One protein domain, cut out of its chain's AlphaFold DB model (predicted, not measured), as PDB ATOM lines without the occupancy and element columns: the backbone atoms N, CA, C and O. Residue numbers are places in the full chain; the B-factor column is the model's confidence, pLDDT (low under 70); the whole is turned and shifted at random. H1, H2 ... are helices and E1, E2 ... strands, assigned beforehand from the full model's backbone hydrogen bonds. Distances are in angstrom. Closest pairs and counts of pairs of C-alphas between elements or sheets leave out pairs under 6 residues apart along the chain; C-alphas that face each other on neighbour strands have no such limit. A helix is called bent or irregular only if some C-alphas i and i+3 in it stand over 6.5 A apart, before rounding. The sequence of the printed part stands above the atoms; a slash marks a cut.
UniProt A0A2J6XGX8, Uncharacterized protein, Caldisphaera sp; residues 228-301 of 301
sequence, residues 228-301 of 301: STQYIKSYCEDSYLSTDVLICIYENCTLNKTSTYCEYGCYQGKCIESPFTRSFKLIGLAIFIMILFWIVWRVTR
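What this domain is: This is residues 228 to 301 of the 301 residues of an uncharacterized protein of Caldisphaera sp (UniProt A0A2J6XGX8). A narrow, twisted sheet of three long strands, E1, E2 and E3, makes one arm of an open V, and the single long helix H1 makes the other. The loop of residues 262 to 274 lies at the corner between them, and residues 276 to 301 stick out free from the rest. The printed part has 74 residues, with three named strands followed by one named helix: E1, E2, E3, H1. The sheet has the order E1, E2, E3 and is antiparallel throughout, and the class is mixed, helices and strands. The whole is extended, with a radius of gyration of the C-alphas of 20.3 A and spans of 64 by 31 by 13 A.

Where its parts are: E1 is residues 228 to 237, 26.0 A from first to last C-alpha, and begins at C-alpha 228 at (-53.351, -59.099, -44.835). E2 is residues 240 to 249, 27.2 A long. E3 is residues 252 to 261, 28.7 A long, and its last C-alpha, 261, is at (-42.343, -47.225, -24.988). H1 is residues 275 to 299, 36.2 A long, and ends at C-alpha 299 at (-42.272, -12.954, -58.960).

How they stand to each other: The three strands form a meander, each strand the antiparallel neighbour of the one before. E1 and E2 are a hairpin with 162 degrees between their directions; N 230 and O 246 are 2.9 A apart, within hydrogen-bond range, and so are N 242 and O 235, also at 2.9 A. E2 and E3 are a hairpin with 160 degrees between their directions; N 243 and O 258 are within range at 2.8 A, as are N 254 and O 247 at 2.8 A. E2 is the inner strand, and E1 and E3 are the edge strands. After E3, residues 266 to 267 pair antiparallel with residues 270 to 271, in stretches too short to be named. H1 is not on the sheet, with 0 pairs of C-alphas within 10 A, and it is apart from E1 and E2. In H1 every O i to N i+4 pair is within hydrogen-bond range, and the helix is not bent.

The domain as a whole: The C-alphas of Asn 252 and Arg 301, the two farthest apart, are 64.6 A from each other. Without residues 276 to 301, which stand free, the body spans 43 by 14 by 13 A. The printed part has no cut and ends at residue 301, the chain's last. The links E1 to E2 and E2 to E3 are tight; that from E3 to H1, of 13 residues, is long. The mean pLDDT of the printed part is 76.1, and it is under 70 at residues 228 to 232, 246 to 253, 278 and 301.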
ATOM      1  N   SER A 228     -52.659 -60.377 -45.018       52.28
ATOM      2  CA  SER A 228     -53.351 -59.099 -44.835       52.28
ATOM      3  C   SER A 228     -53.022 -58.550 -43.453       52.28
ATOM      4  O   SER A 228     -53.241 -59.226 -42.450       52.28
ATOM      5  N   THR A 229     -52.501 -57.324 -43.397       50.56
ATOM      6  CA  THR A 229     -52.283 -56.583 -42.147       50.56
ATOM      7  C   THR A 229     -53.224 -55.394 -42.095       50.56
ATOM      8  O   THR A 229     -53.111 -54.488 -42.923       50.56
ATOM      9  N   GLN A 230     -54.116 -55.362 -41.108       57.41
ATOM     10  CA  GLN A 230     -55.014 -54.238 -40.871       57.41
ATOM     11  C   GLN A 230     -54.729 -53.620 -39.501       57.41
ATOM     12  O   GLN A 230     -54.766 -54.302 -38.478       57.41
ATOM     13  N   TYR A 231     -54.465 -52.314 -39.471       59.06
ATOM     14  CA  TYR A 231     -54.355 -51.559 -38.223       59.06
ATOM     15  C   TYR A 231     -55.760 -51.317 -37.673       59.06
ATOM     16  O   TYR A 231     -56.547 -50.601 -38.291       59.06
ATOM     17  N   ILE A 232     -56.087 -51.934 -36.536       68.00
ATOM     18  CA  ILE A 232     -57.423 -51.822 -35.939       68.00
ATOM     19  C   ILE A 232     -57.499 -50.567 -35.080       68.00
ATOM     20  O   ILE A 232     -58.443 -49.784 -35.183       68.00
ATOM     21  N   LYS A 233     -56.514 -50.393 -34.194       74.56
ATOM     22  CA  LYS A 233     -56.545 -49.335 -33.190       74.56
ATOM     23  C   LYS A 233     -55.145 -49.019 -32.689       74.56
ATOM     24  O   LYS A 233     -54.359 -49.922 -32.422       74.56
ATOM     25  N   SER A 234     -54.868 -47.734 -32.506       75.69
ATOM     26  CA  SER A 234     -53.754 -47.266 -31.689       75.69
ATOM     27  C   SER A 234     -54.301 -46.498 -30.490       75.69
ATOM     28  O   SER A 234     -55.224 -45.690 -30.615       75.69
ATOM     29  N   TYR A 235     -53.777 -46.783 -29.305       80.62
ATOM     30  CA  TYR A 235     -54.157 -46.115 -28.063       80.62
ATOM     31  C   TYR A 235     -52.950 -46.002 -27.137       80.62
ATOM     32  O   TYR A 235     -51.923 -46.643 -27.342       80.62
ATOM     33  N   CYS A 236     -53.065 -45.119 -26.154       81.25
ATOM     34  CA  CYS A 236     -52.016 -44.889 -25.174       81.25
ATOM     35  C   CYS A 236     -52.398 -45.566 -23.861       81.25
ATOM     36  O   CYS A 236     -53.489 -45.315 -23.351       81.25
ATOM     37  N   GLU A 237     -51.495 -46.380 -23.327       80.75
ATOM     38  CA  GLU A 237     -51.536 -46.885 -21.953       80.75
ATOM     39  C   GLU A 237     -50.291 -46.353 -21.246       80.75
ATOM     40  O   GLU A 237     -49.166 -46.711 -21.593       80.75
ATOM     41  N   ASP A 238     -50.484 -45.427 -20.307       82.81
ATOM     42  CA  ASP A 238     -49.407 -44.690 -19.640       82.81
ATOM     43  C   ASP A 238     -48.400 -44.067 -20.634       82.81
ATOM     44  O   ASP A 238     -48.752 -43.220 -21.461       82.81
ATOM     45  N   SER A 239     -47.129 -44.472 -20.559       81.94
ATOM     46  CA  SER A 239     -46.053 -44.048 -21.463       81.94
ATOM     47  C   SER A 239     -45.858 -44.984 -22.660       81.94
ATOM     48  O   SER A 239     -44.850 -44.865 -23.348       81.94
ATOM     49  N   TYR A 240     -46.785 -45.903 -22.934       81.12
ATOM     50  CA  TYR A 240     -46.700 -46.842 -24.052       81.12
ATOM     51  C   TYR A 240     -47.743 -46.533 -25.129       81.12
ATOM     52  O   TYR A 240     -48.914 -46.270 -24.852       81.12
ATOM     53  N   LEU A 241     -47.308 -46.599 -26.385       80.00
ATOM     54  CA  LEU A 241     -48.178 -46.675 -27.547       80.00
ATOM     55  C   LEU A 241     -48.502 -48.145 -27.805       80.00
ATOM     56  O   LEU A 241     -47.639 -48.895 -28.266       80.00
ATOM     57  N   SER A 242     -49.743 -48.530 -27.526       82.19
ATOM     58  CA  SER A 242     -50.271 -49.853 -27.839       82.19
ATOM     59  C   SER A 242     -50.948 -49.815 -29.209       82.19
ATOM     60  O   SER A 242     -51.843 -49.003 -29.469       82.19
ATOM     61  N   THR A 243     -50.489 -50.678 -30.111       76.00
ATOM     62  CA  THR A 243     -51.034 -50.861 -31.457       76.00
ATOM     63  C   THR A 243     -51.552 -52.275 -31.627       76.00
ATOM     64  O   THR A 243     -50.809 -53.247 -31.500       76.00
ATOM     65  N   ASP A 244     -52.831 -52.365 -31.969       77.94
ATOM     66  CA  ASP A 244     -53.511 -53.610 -32.281       77.94
ATOM     67  C   ASP A 244     -53.522 -53.780 -33.808       77.94
ATOM     68  O   ASP A 244     -54.168 -53.012 -34.537       77.94
ATOM     69  N   VAL A 245     -52.795 -54.783 -34.299       70.62
ATOM     70  CA  VAL A 245     -52.711 -55.132 -35.722       70.62
ATOM     71  C   VAL A 245     -53.359 -56.492 -35.931       70.62
ATOM     72  O   VAL A 245     -52.925 -57.491 -35.361       70.62
ATOM     73  N   LEU A 246     -54.387 -56.551 -36.773       69.44
ATOM     74  CA  LEU A 246     -54.917 -57.824 -37.245       69.44
ATOM     75  C   LEU A 246     -54.018 -58.332 -38.361       69.44
ATOM     76  O   LEU A 246     -53.908 -57.692 -39.408       69.44
ATOM     77  N   ILE A 247     -53.382 -59.472 -38.136       63.66
ATOM     78  CA  ILE A 247     -52.601 -60.173 -39.147       63.66
ATOM     79  C   ILE A 247     -53.407 -61.397 -39.547       63.66
ATOM     80  O   ILE A 247     -53.547 -62.335 -38.765       63.66
ATOM     81  N   CYS A 248     -53.951 -61.387 -40.754       55.94
ATOM     82  CA  CYS A 248     -54.626 -62.543 -41.319       55.94
ATOM     83  C   CYS A 248     -53.676 -63.254 -42.272       55.94
ATOM     84  O   CYS A 248     -53.189 -62.660 -43.239       55.94
ATOM     85  N   ILE A 249     -53.428 -64.527 -41.980       55.56
ATOM     86  CA  ILE A 249     -52.808 -65.463 -42.909       55.56
ATOM     87  C   ILE A 249     -53.905 -66.467 -43.255       55.56
ATOM     88  O   ILE A 249     -54.350 -67.223 -42.389       55.56
ATOM     89  N   TYR A 250     -54.370 -66.450 -44.502       58.88
ATOM     90  CA  TYR A 250     -55.551 -67.216 -44.925       58.88
ATOM     91  C   TYR A 250     -56.837 -66.752 -44.192       58.88
ATOM     92  O   TYR A 250     -57.101 -65.552 -44.132       58.88
ATOM     93  N   GLU A 251     -57.638 -67.677 -43.641       48.66
ATOM     94  CA  GLU A 251     -58.807 -67.400 -42.776       48.66
ATOM     95  C   GLU A 251     -58.429 -67.220 -41.294       48.66
ATOM     96  O   GLU A 251     -59.247 -66.795 -40.479       48.66
ATOM     97  N   ASN A 252     -57.176 -67.514 -40.937       53.31
ATOM     98  CA  ASN A 252     -56.694 -67.396 -39.569       53.31
ATOM     99  C   ASN A 252     -56.183 -65.981 -39.319       53.31
ATOM    100  O   ASN A 252     -55.058 -65.614 -39.669       53.31
ATOM    101  N   CYS A 253     -57.035 -65.185 -38.687       65.19
ATOM    102  CA  CYS A 253     -56.676 -63.864 -38.213       65.19
ATOM    103  C   CYS A 253     -56.142 -63.939 -36.784       65.19
ATOM    104  O   CYS A 253     -56.800 -64.440 -35.874       65.19
ATOM    105  N   THR A 254     -54.946 -63.396 -36.592       71.81
ATOM    106  CA  THR A 254     -54.305 -63.269 -35.288       71.81
ATOM    107  C   THR A 254     -54.237 -61.793 -34.938       71.81
ATOM    108  O   THR A 254     -53.748 -60.982 -35.726       71.81
ATOM    109  N   LEU A 255     -54.738 -61.427 -33.760       76.00
ATOM    110  CA  LEU A 255     -54.561 -60.080 -33.235       76.00
ATOM    111  C   LEU A 255     -53.167 -59.987 -32.617       76.00
ATOM    112  O   LEU A 255     -52.917 -60.585 -31.572       76.00
ATOM    113  N   ASN A 256     -52.269 -59.247 -33.257       74.69
ATOM    114  CA  ASN A 256     -50.963 -58.949 -32.696       74.69
ATOM    115  C   ASN A 256     -51.019 -57.599 -31.982       74.69
ATOM    116  O   ASN A 256     -51.352 -56.581 -32.591       74.69
ATOM    117  N   LYS A 257     -50.707 -57.605 -30.688       82.69
ATOM    118  CA  LYS A 257     -50.634 -56.397 -29.870       82.69
ATOM    119  C   LYS A 257     -49.176 -56.064 -29.638       82.69
ATOM    120  O   LYS A 257     -48.444 -56.854 -29.047       82.69
ATOM    121  N   THR A 258     -48.760 -54.896 -30.094       78.06
ATOM    122  CA  THR A 258     -47.414 -54.388 -29.850       78.06
ATOM    123  C   THR A 258     -47.502 -53.141 -28.988       78.06
ATOM    124  O   THR A 258     -48.294 -52.244 -29.263       78.06
ATOM    125  N   SER A 259     -46.674 -53.078 -27.949       81.38
ATOM    126  CA  SER A 259     -46.562 -51.911 -27.076       81.38
ATOM    127  C   SER A 259     -45.165 -51.329 -27.221       81.38
ATOM    128  O   SER A 259     -44.168 -52.015 -27.004       81.38
ATOM    129  N   THR A 260     -45.091 -50.064 -27.621       79.75
ATOM    130  CA  THR A 260     -43.827 -49.343 -27.799       79.75
ATOM    131  C   THR A 260     -43.706 -48.278 -26.723       79.75
ATOM    132  O   THR A 260     -44.614 -47.463 -26.573       79.75
ATOM    133  N   TYR A 261     -42.599 -48.266 -25.981       82.88
ATOM    134  CA  TYR A 261     -42.343 -47.225 -24.988       82.88
ATOM    135  C   TYR A 261     -42.108 -45.874 -25.673       82.88
ATOM    136  O   TYR A 261     -41.256 -45.752 -26.554       82.88
ATOM    137  N   CYS A 262     -42.853 -44.856 -25.258       81.75
ATOM    138  CA  CYS A 262     -42.711 -43.483 -25.708       81.75
ATOM    139  C   CYS A 262     -41.956 -42.680 -24.640       81.75
ATOM    140  O   CYS A 262     -42.522 -42.315 -23.610       81.75
ATOM    141  N   GLU A 263     -40.694 -42.352 -24.916       80.12
ATOM    142  CA  GLU A 263     -39.791 -41.655 -23.984       80.12
ATOM    143  C   GLU A 263     -40.345 -40.318 -23.456       80.12
ATOM    144  O   GLU A 263     -40.101 -39.956 -22.309       80.12
ATOM    145  N   TYR A 264     -41.147 -39.612 -24.262       80.62
ATOM    146  CA  TYR A 264     -41.767 -38.330 -23.901       80.62
ATOM    147  C   TYR A 264     -43.279 -38.435 -23.637       80.62
ATOM    148  O   TYR A 264     -43.983 -37.426 -23.649       80.62
ATOM    149  N   GLY A 265     -43.781 -39.649 -23.401       80.69
ATOM    150  CA  GLY A 265     -45.199 -39.942 -23.199       80.69
ATOM    151  C   GLY A 265     -45.964 -40.222 -24.497       80.69
ATOM    152  O   GLY A 265     -45.456 -40.052 -25.606       80.69
ATOM    153  N   CYS A 266     -47.207 -40.680 -24.358       79.00
ATOM    154  CA  CYS A 266     -48.104 -41.002 -25.466       79.00
ATOM    155  C   CYS A 266     -49.363 -40.131 -25.384       79.00
ATOM    156  O   CYS A 266     -49.918 -39.932 -24.304       79.00
ATOM    157  N   TYR A 267     -49.837 -39.613 -26.520       78.19
ATOM    158  CA  TYR A 267     -51.095 -38.869 -26.598       78.19
ATOM    159  C   TYR A 267     -51.859 -39.206 -27.885       78.19
ATOM    160  O   TYR A 267     -51.281 -39.222 -28.970       78.19
ATOM    161  N   GLN A 268     -53.165 -39.480 -27.765       76.75
ATOM    162  CA  GLN A 268     -54.066 -39.798 -28.890       76.75
ATOM    163  C   GLN A 268     -53.540 -40.891 -29.845       76.75
ATOM    164  O   GLN A 268     -53.620 -40.764 -31.066       76.75
ATOM    165  N   GLY A 269     -52.984 -41.974 -29.293       73.88
ATOM    166  CA  GLY A 269     -52.501 -43.103 -30.094       73.88
ATOM    167  C   GLY A 269     -51.254 -42.779 -30.923       73.88
ATOM    168  O   GLY A 269     -51.064 -43.373 -31.988       73.88
ATOM    169  N   LYS A 270     -50.423 -41.837 -30.455       77.75
ATOM    170  CA  LYS A 270     -49.102 -41.503 -31.007       77.75
ATOM    171  C   LYS A 270     -48.107 -41.217 -29.881       77.75
ATOM    172  O   LYS A 270     -48.469 -40.609 -28.875       77.75
ATOM    173  N   CYS A 271     -46.843 -41.599 -30.074       79.31
ATOM    174  CA  CYS A 271     -45.774 -41.136 -29.191       79.31
ATOM    175  C   CYS A 271     -45.575 -39.627 -29.356       79.31
ATOM    176  O   CYS A 271     -45.567 -39.105 -30.474       79.31
ATOM    177  N   ILE A 272     -45.403 -38.934 -28.235       79.56
ATOM    178  CA  ILE A 272     -45.063 -37.516 -28.220       79.56
ATOM    179  C   ILE A 272     -43.631 -37.386 -28.747       79.56
ATOM    180  O   ILE A 272     -42.706 -38.041 -28.270       79.56
ATOM    181  N   GLU A 273     -43.460 -36.569 -29.787       72.69
ATOM    182  CA  GLU A 273     -42.139 -36.305 -30.355       72.69
ATOM    183  C   GLU A 273     -41.266 -35.547 -29.355       72.69
ATOM    184  O   GLU A 273     -41.768 -34.740 -28.565       72.69
ATOM    185  N   SER A 274     -39.946 -35.746 -29.440       75.88
ATOM    186  CA  SER A 274     -39.028 -34.992 -28.592       75.88
ATOM    187  C   SER A 274     -39.240 -33.482 -28.786       75.88
ATOM    188  O   SER A 274     -39.447 -33.013 -29.921       75.88
ATOM    189  N   PRO A 275     -39.148 -32.684 -27.710       71.94
ATOM    190  CA  PRO A 275     -39.276 -31.234 -27.805       71.94
ATOM    191  C   PRO A 275     -38.235 -30.620 -28.761       71.94
ATOM    192  O   PRO A 275     -38.527 -29.628 -29.433       71.94
ATOM    193  N   PHE A 276     -37.063 -31.247 -28.915       70.38
ATOM    194  CA  PHE A 276     -36.034 -30.836 -29.875       70.38
ATOM    195  C   PHE A 276     -36.445 -31.079 -31.332       70.38
ATOM    196  O   PHE A 276     -36.309 -30.186 -32.168       70.38
ATOM    197  N   THR A 277     -37.000 -32.251 -31.650       70.00
ATOM    198  CA  THR A 277     -37.440 -32.596 -33.014       70.00
ATOM    199  C   THR A 277     -38.606 -31.714 -33.458       70.00
ATOM    200  O   THR A 277     -38.619 -31.221 -34.588       70.00
ATOM    201  N   ARG A 278     -39.556 -31.447 -32.551       69.75
ATOM    202  CA  ARG A 278     -40.677 -30.532 -32.803       69.75
ATOM    203  C   ARG A 278     -40.188 -29.111 -33.090       69.75
ATOM    204  O   ARG A 278     -40.673 -28.472 -34.023       69.75
ATOM    205  N   SER A 279     -39.196 -28.648 -32.332       72.38
ATOM    206  CA  SER A 279     -38.583 -27.329 -32.521       72.38
ATOM    207  C   SER A 279     -37.871 -27.225 -33.875       72.38
ATOM    208  O   SER A 279     -38.081 -26.258 -34.601       72.38
ATOM    209  N   PHE A 280     -37.120 -28.254 -34.281       74.88
ATOM    210  CA  PHE A 280     -36.471 -28.302 -35.599       74.88
ATOM    211  C   PHE A 280     -37.468 -28.274 -36.763       74.88
ATOM    212  O   PHE A 280     -37.255 -27.541 -37.728       74.88
ATOM    213  N   LYS A 281     -38.574 -29.029 -36.681       74.62
ATOM    214  CA  LYS A 281     -39.621 -29.019 -37.719       74.62
ATOM    215  C   LYS A 281     -40.297 -27.654 -37.841       74.62
ATOM    216  O   LYS A 281     -40.540 -27.200 -38.954       74.62
ATOM    217  N   LEU A 282     -40.568 -26.986 -36.718       78.56
ATOM    218  CA  LEU A 282     -41.152 -25.642 -36.709       78.56
ATOM    219  C   LEU A 282     -40.199 -24.598 -37.298       78.56
ATOM    220  O   LEU A 282     -40.628 -23.774 -38.102       78.56
ATOM    221  N   ILE A 283     -38.908 -24.664 -36.962       84.38
ATOM    222  CA  ILE A 283     -37.882 -23.793 -37.554       84.38
ATOM    223  C   ILE A 283     -37.774 -24.046 -39.063       84.38
ATOM    224  O   ILE A 283     -37.774 -23.099 -39.845       84.38
ATOM    225  N   GLY A 284     -37.750 -25.311 -39.492       84.12
ATOM    226  CA  GLY A 284     -37.730 -25.677 -40.909       84.12
ATOM    227  C   GLY A 284     -38.956 -25.168 -41.672       84.12
ATOM    228  O   GLY A 284     -38.811 -24.599 -42.753       84.12
ATOM    229  N   LEU A 285     -40.152 -25.296 -41.089       86.56
ATOM    230  CA  LEU A 285     -41.390 -24.750 -41.653       86.56
ATOM    231  C   LEU A 285     -41.328 -23.220 -41.763       86.56
ATOM    232  O   LEU A 285     -41.702 -22.670 -42.794       86.56
ATOM    233  N   ALA A 286     -40.829 -22.534 -40.732       86.06
ATOM    234  CA  ALA A 286     -40.682 -21.081 -40.744       86.06
ATOM    235  C   ALA A 286     -39.717 -20.617 -41.849       86.06
ATOM    236  O   ALA A 286     -40.039 -19.699 -42.600       86.06
ATOM    237  N   ILE A 287     -38.575 -21.294 -42.007       90.75
ATOM    238  CA  ILE A 287     -37.620 -21.030 -43.094       90.75
ATOM    239  C   ILE A 287     -38.281 -21.265 -44.458       90.75
ATOM    240  O   ILE A 287     -38.158 -20.431 -45.351       90.75
ATOM    241  N   PHE A 288     -39.022 -22.363 -44.617       88.88
ATOM    242  CA  PHE A 288     -39.721 -22.678 -45.861       88.88
ATOM    243  C   PHE A 288     -40.780 -21.626 -46.222       88.88
ATOM    244  O   PHE A 288     -40.830 -21.173 -47.365       88.88
ATOM    245  N   ILE A 289     -41.578 -21.176 -45.248       92.69
ATOM    246  CA  ILE A 289     -42.558 -20.099 -45.440       92.69
ATOM    247  C   ILE A 289     -41.856 -18.793 -45.825       92.69
ATOM    248  O   ILE A 289     -42.322 -18.105 -46.730       92.69
ATOM    249  N   MET A 290     -40.717 -18.461 -45.205       90.31
ATOM    250  CA  MET A 290     -39.940 -17.277 -45.592       90.31
ATOM    251  C   MET A 290     -39.393 -17.373 -47.019       90.31
ATOM    252  O   MET A 290     -39.438 -16.387 -47.752       90.31
ATOM    253  N   ILE A 291     -38.917 -18.548 -47.439       89.94
ATOM    254  CA  ILE A 291     -38.468 -18.782 -48.819       89.94
ATOM    255  C   ILE A 291     -39.638 -18.620 -49.793       89.94
ATOM    256  O   ILE A 291     -39.490 -17.937 -50.803       89.94
ATOM    257  N   LEU A 292     -40.809 -19.182 -49.483       88.06
ATOM    258  CA  LEU A 292     -42.014 -19.003 -50.297       88.06
ATOM    259  C   LEU A 292     -42.407 -17.529 -50.411       88.06
ATOM    260  O   LEU A 292     -42.657 -17.056 -51.516       88.06
ATOM    261  N   PHE A 293     -42.406 -16.790 -49.301       90.88
ATOM    262  CA  PHE A 293     -42.666 -15.349 -49.307       90.88
ATOM    263  C   PHE A 293     -41.662 -14.591 -50.175       90.88
ATOM    264  O   PHE A 293     -42.055 -13.722 -50.950       90.88
ATOM    265  N   TRP A 294     -40.379 -14.937 -50.082       90.44
ATOM    266  CA  TRP A 294     -39.329 -14.332 -50.894       90.44
ATOM    267  C   TRP A 294     -39.507 -14.623 -52.390       90.44
ATOM    268  O   TRP A 294     -39.376 -13.706 -53.201       90.44
ATOM    269  N   ILE A 295     -39.855 -15.863 -52.757       87.81
ATOM    270  CA  ILE A 295     -40.145 -16.257 -54.144       87.81
ATOM    271  C   ILE A 295     -41.359 -15.492 -54.671       87.81
ATOM    272  O   ILE A 295     -41.271 -14.877 -55.730       87.81
ATOM    273  N   VAL A 296     -42.476 -15.491 -53.934       87.56
ATOM    274  CA  VAL A 296     -43.701 -14.781 -54.336       87.56
ATOM    275  C   VAL A 296     -43.407 -13.296 -54.522       87.56
ATOM    276  O   VAL A 296     -43.708 -12.751 -55.579       87.56
ATOM    277  N   TRP A 297     -42.731 -12.667 -53.559       88.62
ATOM    278  CA  TRP A 297     -42.330 -11.265 -53.649       88.62
ATOM    279  C   TRP A 297     -41.467 -10.980 -54.885       88.62
ATOM    280  O   TRP A 297     -41.714  -9.996 -55.577       88.62
ATOM    281  N   ARG A 298     -40.504 -11.857 -55.203       82.12
ATOM    282  CA  ARG A 298     -39.645 -11.765 -56.397       82.12
ATOM    283  C   ARG A 298     -40.385 -11.941 -57.721       82.12
ATOM    284  O   ARG A 298     -39.897 -11.435 -58.718       82.12
ATOM    285  N   VAL A 299     -41.481 -12.695 -57.745       80.06
ATOM    286  CA  VAL A 299     -42.272 -12.954 -58.960       80.06
ATOM    287  C   VAL A 299     -43.322 -11.862 -59.185       80.06
ATOM    288  O   VAL A 299     -43.663 -11.563 -60.323       80.06
ATOM    289  N   THR A 300     -43.832 -11.246 -58.115       77.25
ATOM    290  CA  THR A 300     -44.831 -10.163 -58.189       77.25
ATOM    291  C   THR A 300     -44.250  -8.763 -58.421       77.25
ATOM    292  O   THR A 300     -45.014  -7.805 -58.527       77.25
ATOM    293  N   ARG A 301     -42.922  -8.626 -58.461       58.22
ATOM    294  CA  ARG A 301     -42.198  -7.364 -58.655       58.22
ATOM    295  C   ARG A 301     -41.302  -7.457 -59.876       58.22
ATOM    296  O   ARG A 301     -41.197  -6.429 -60.575       58.22
TER     297      ARG A 301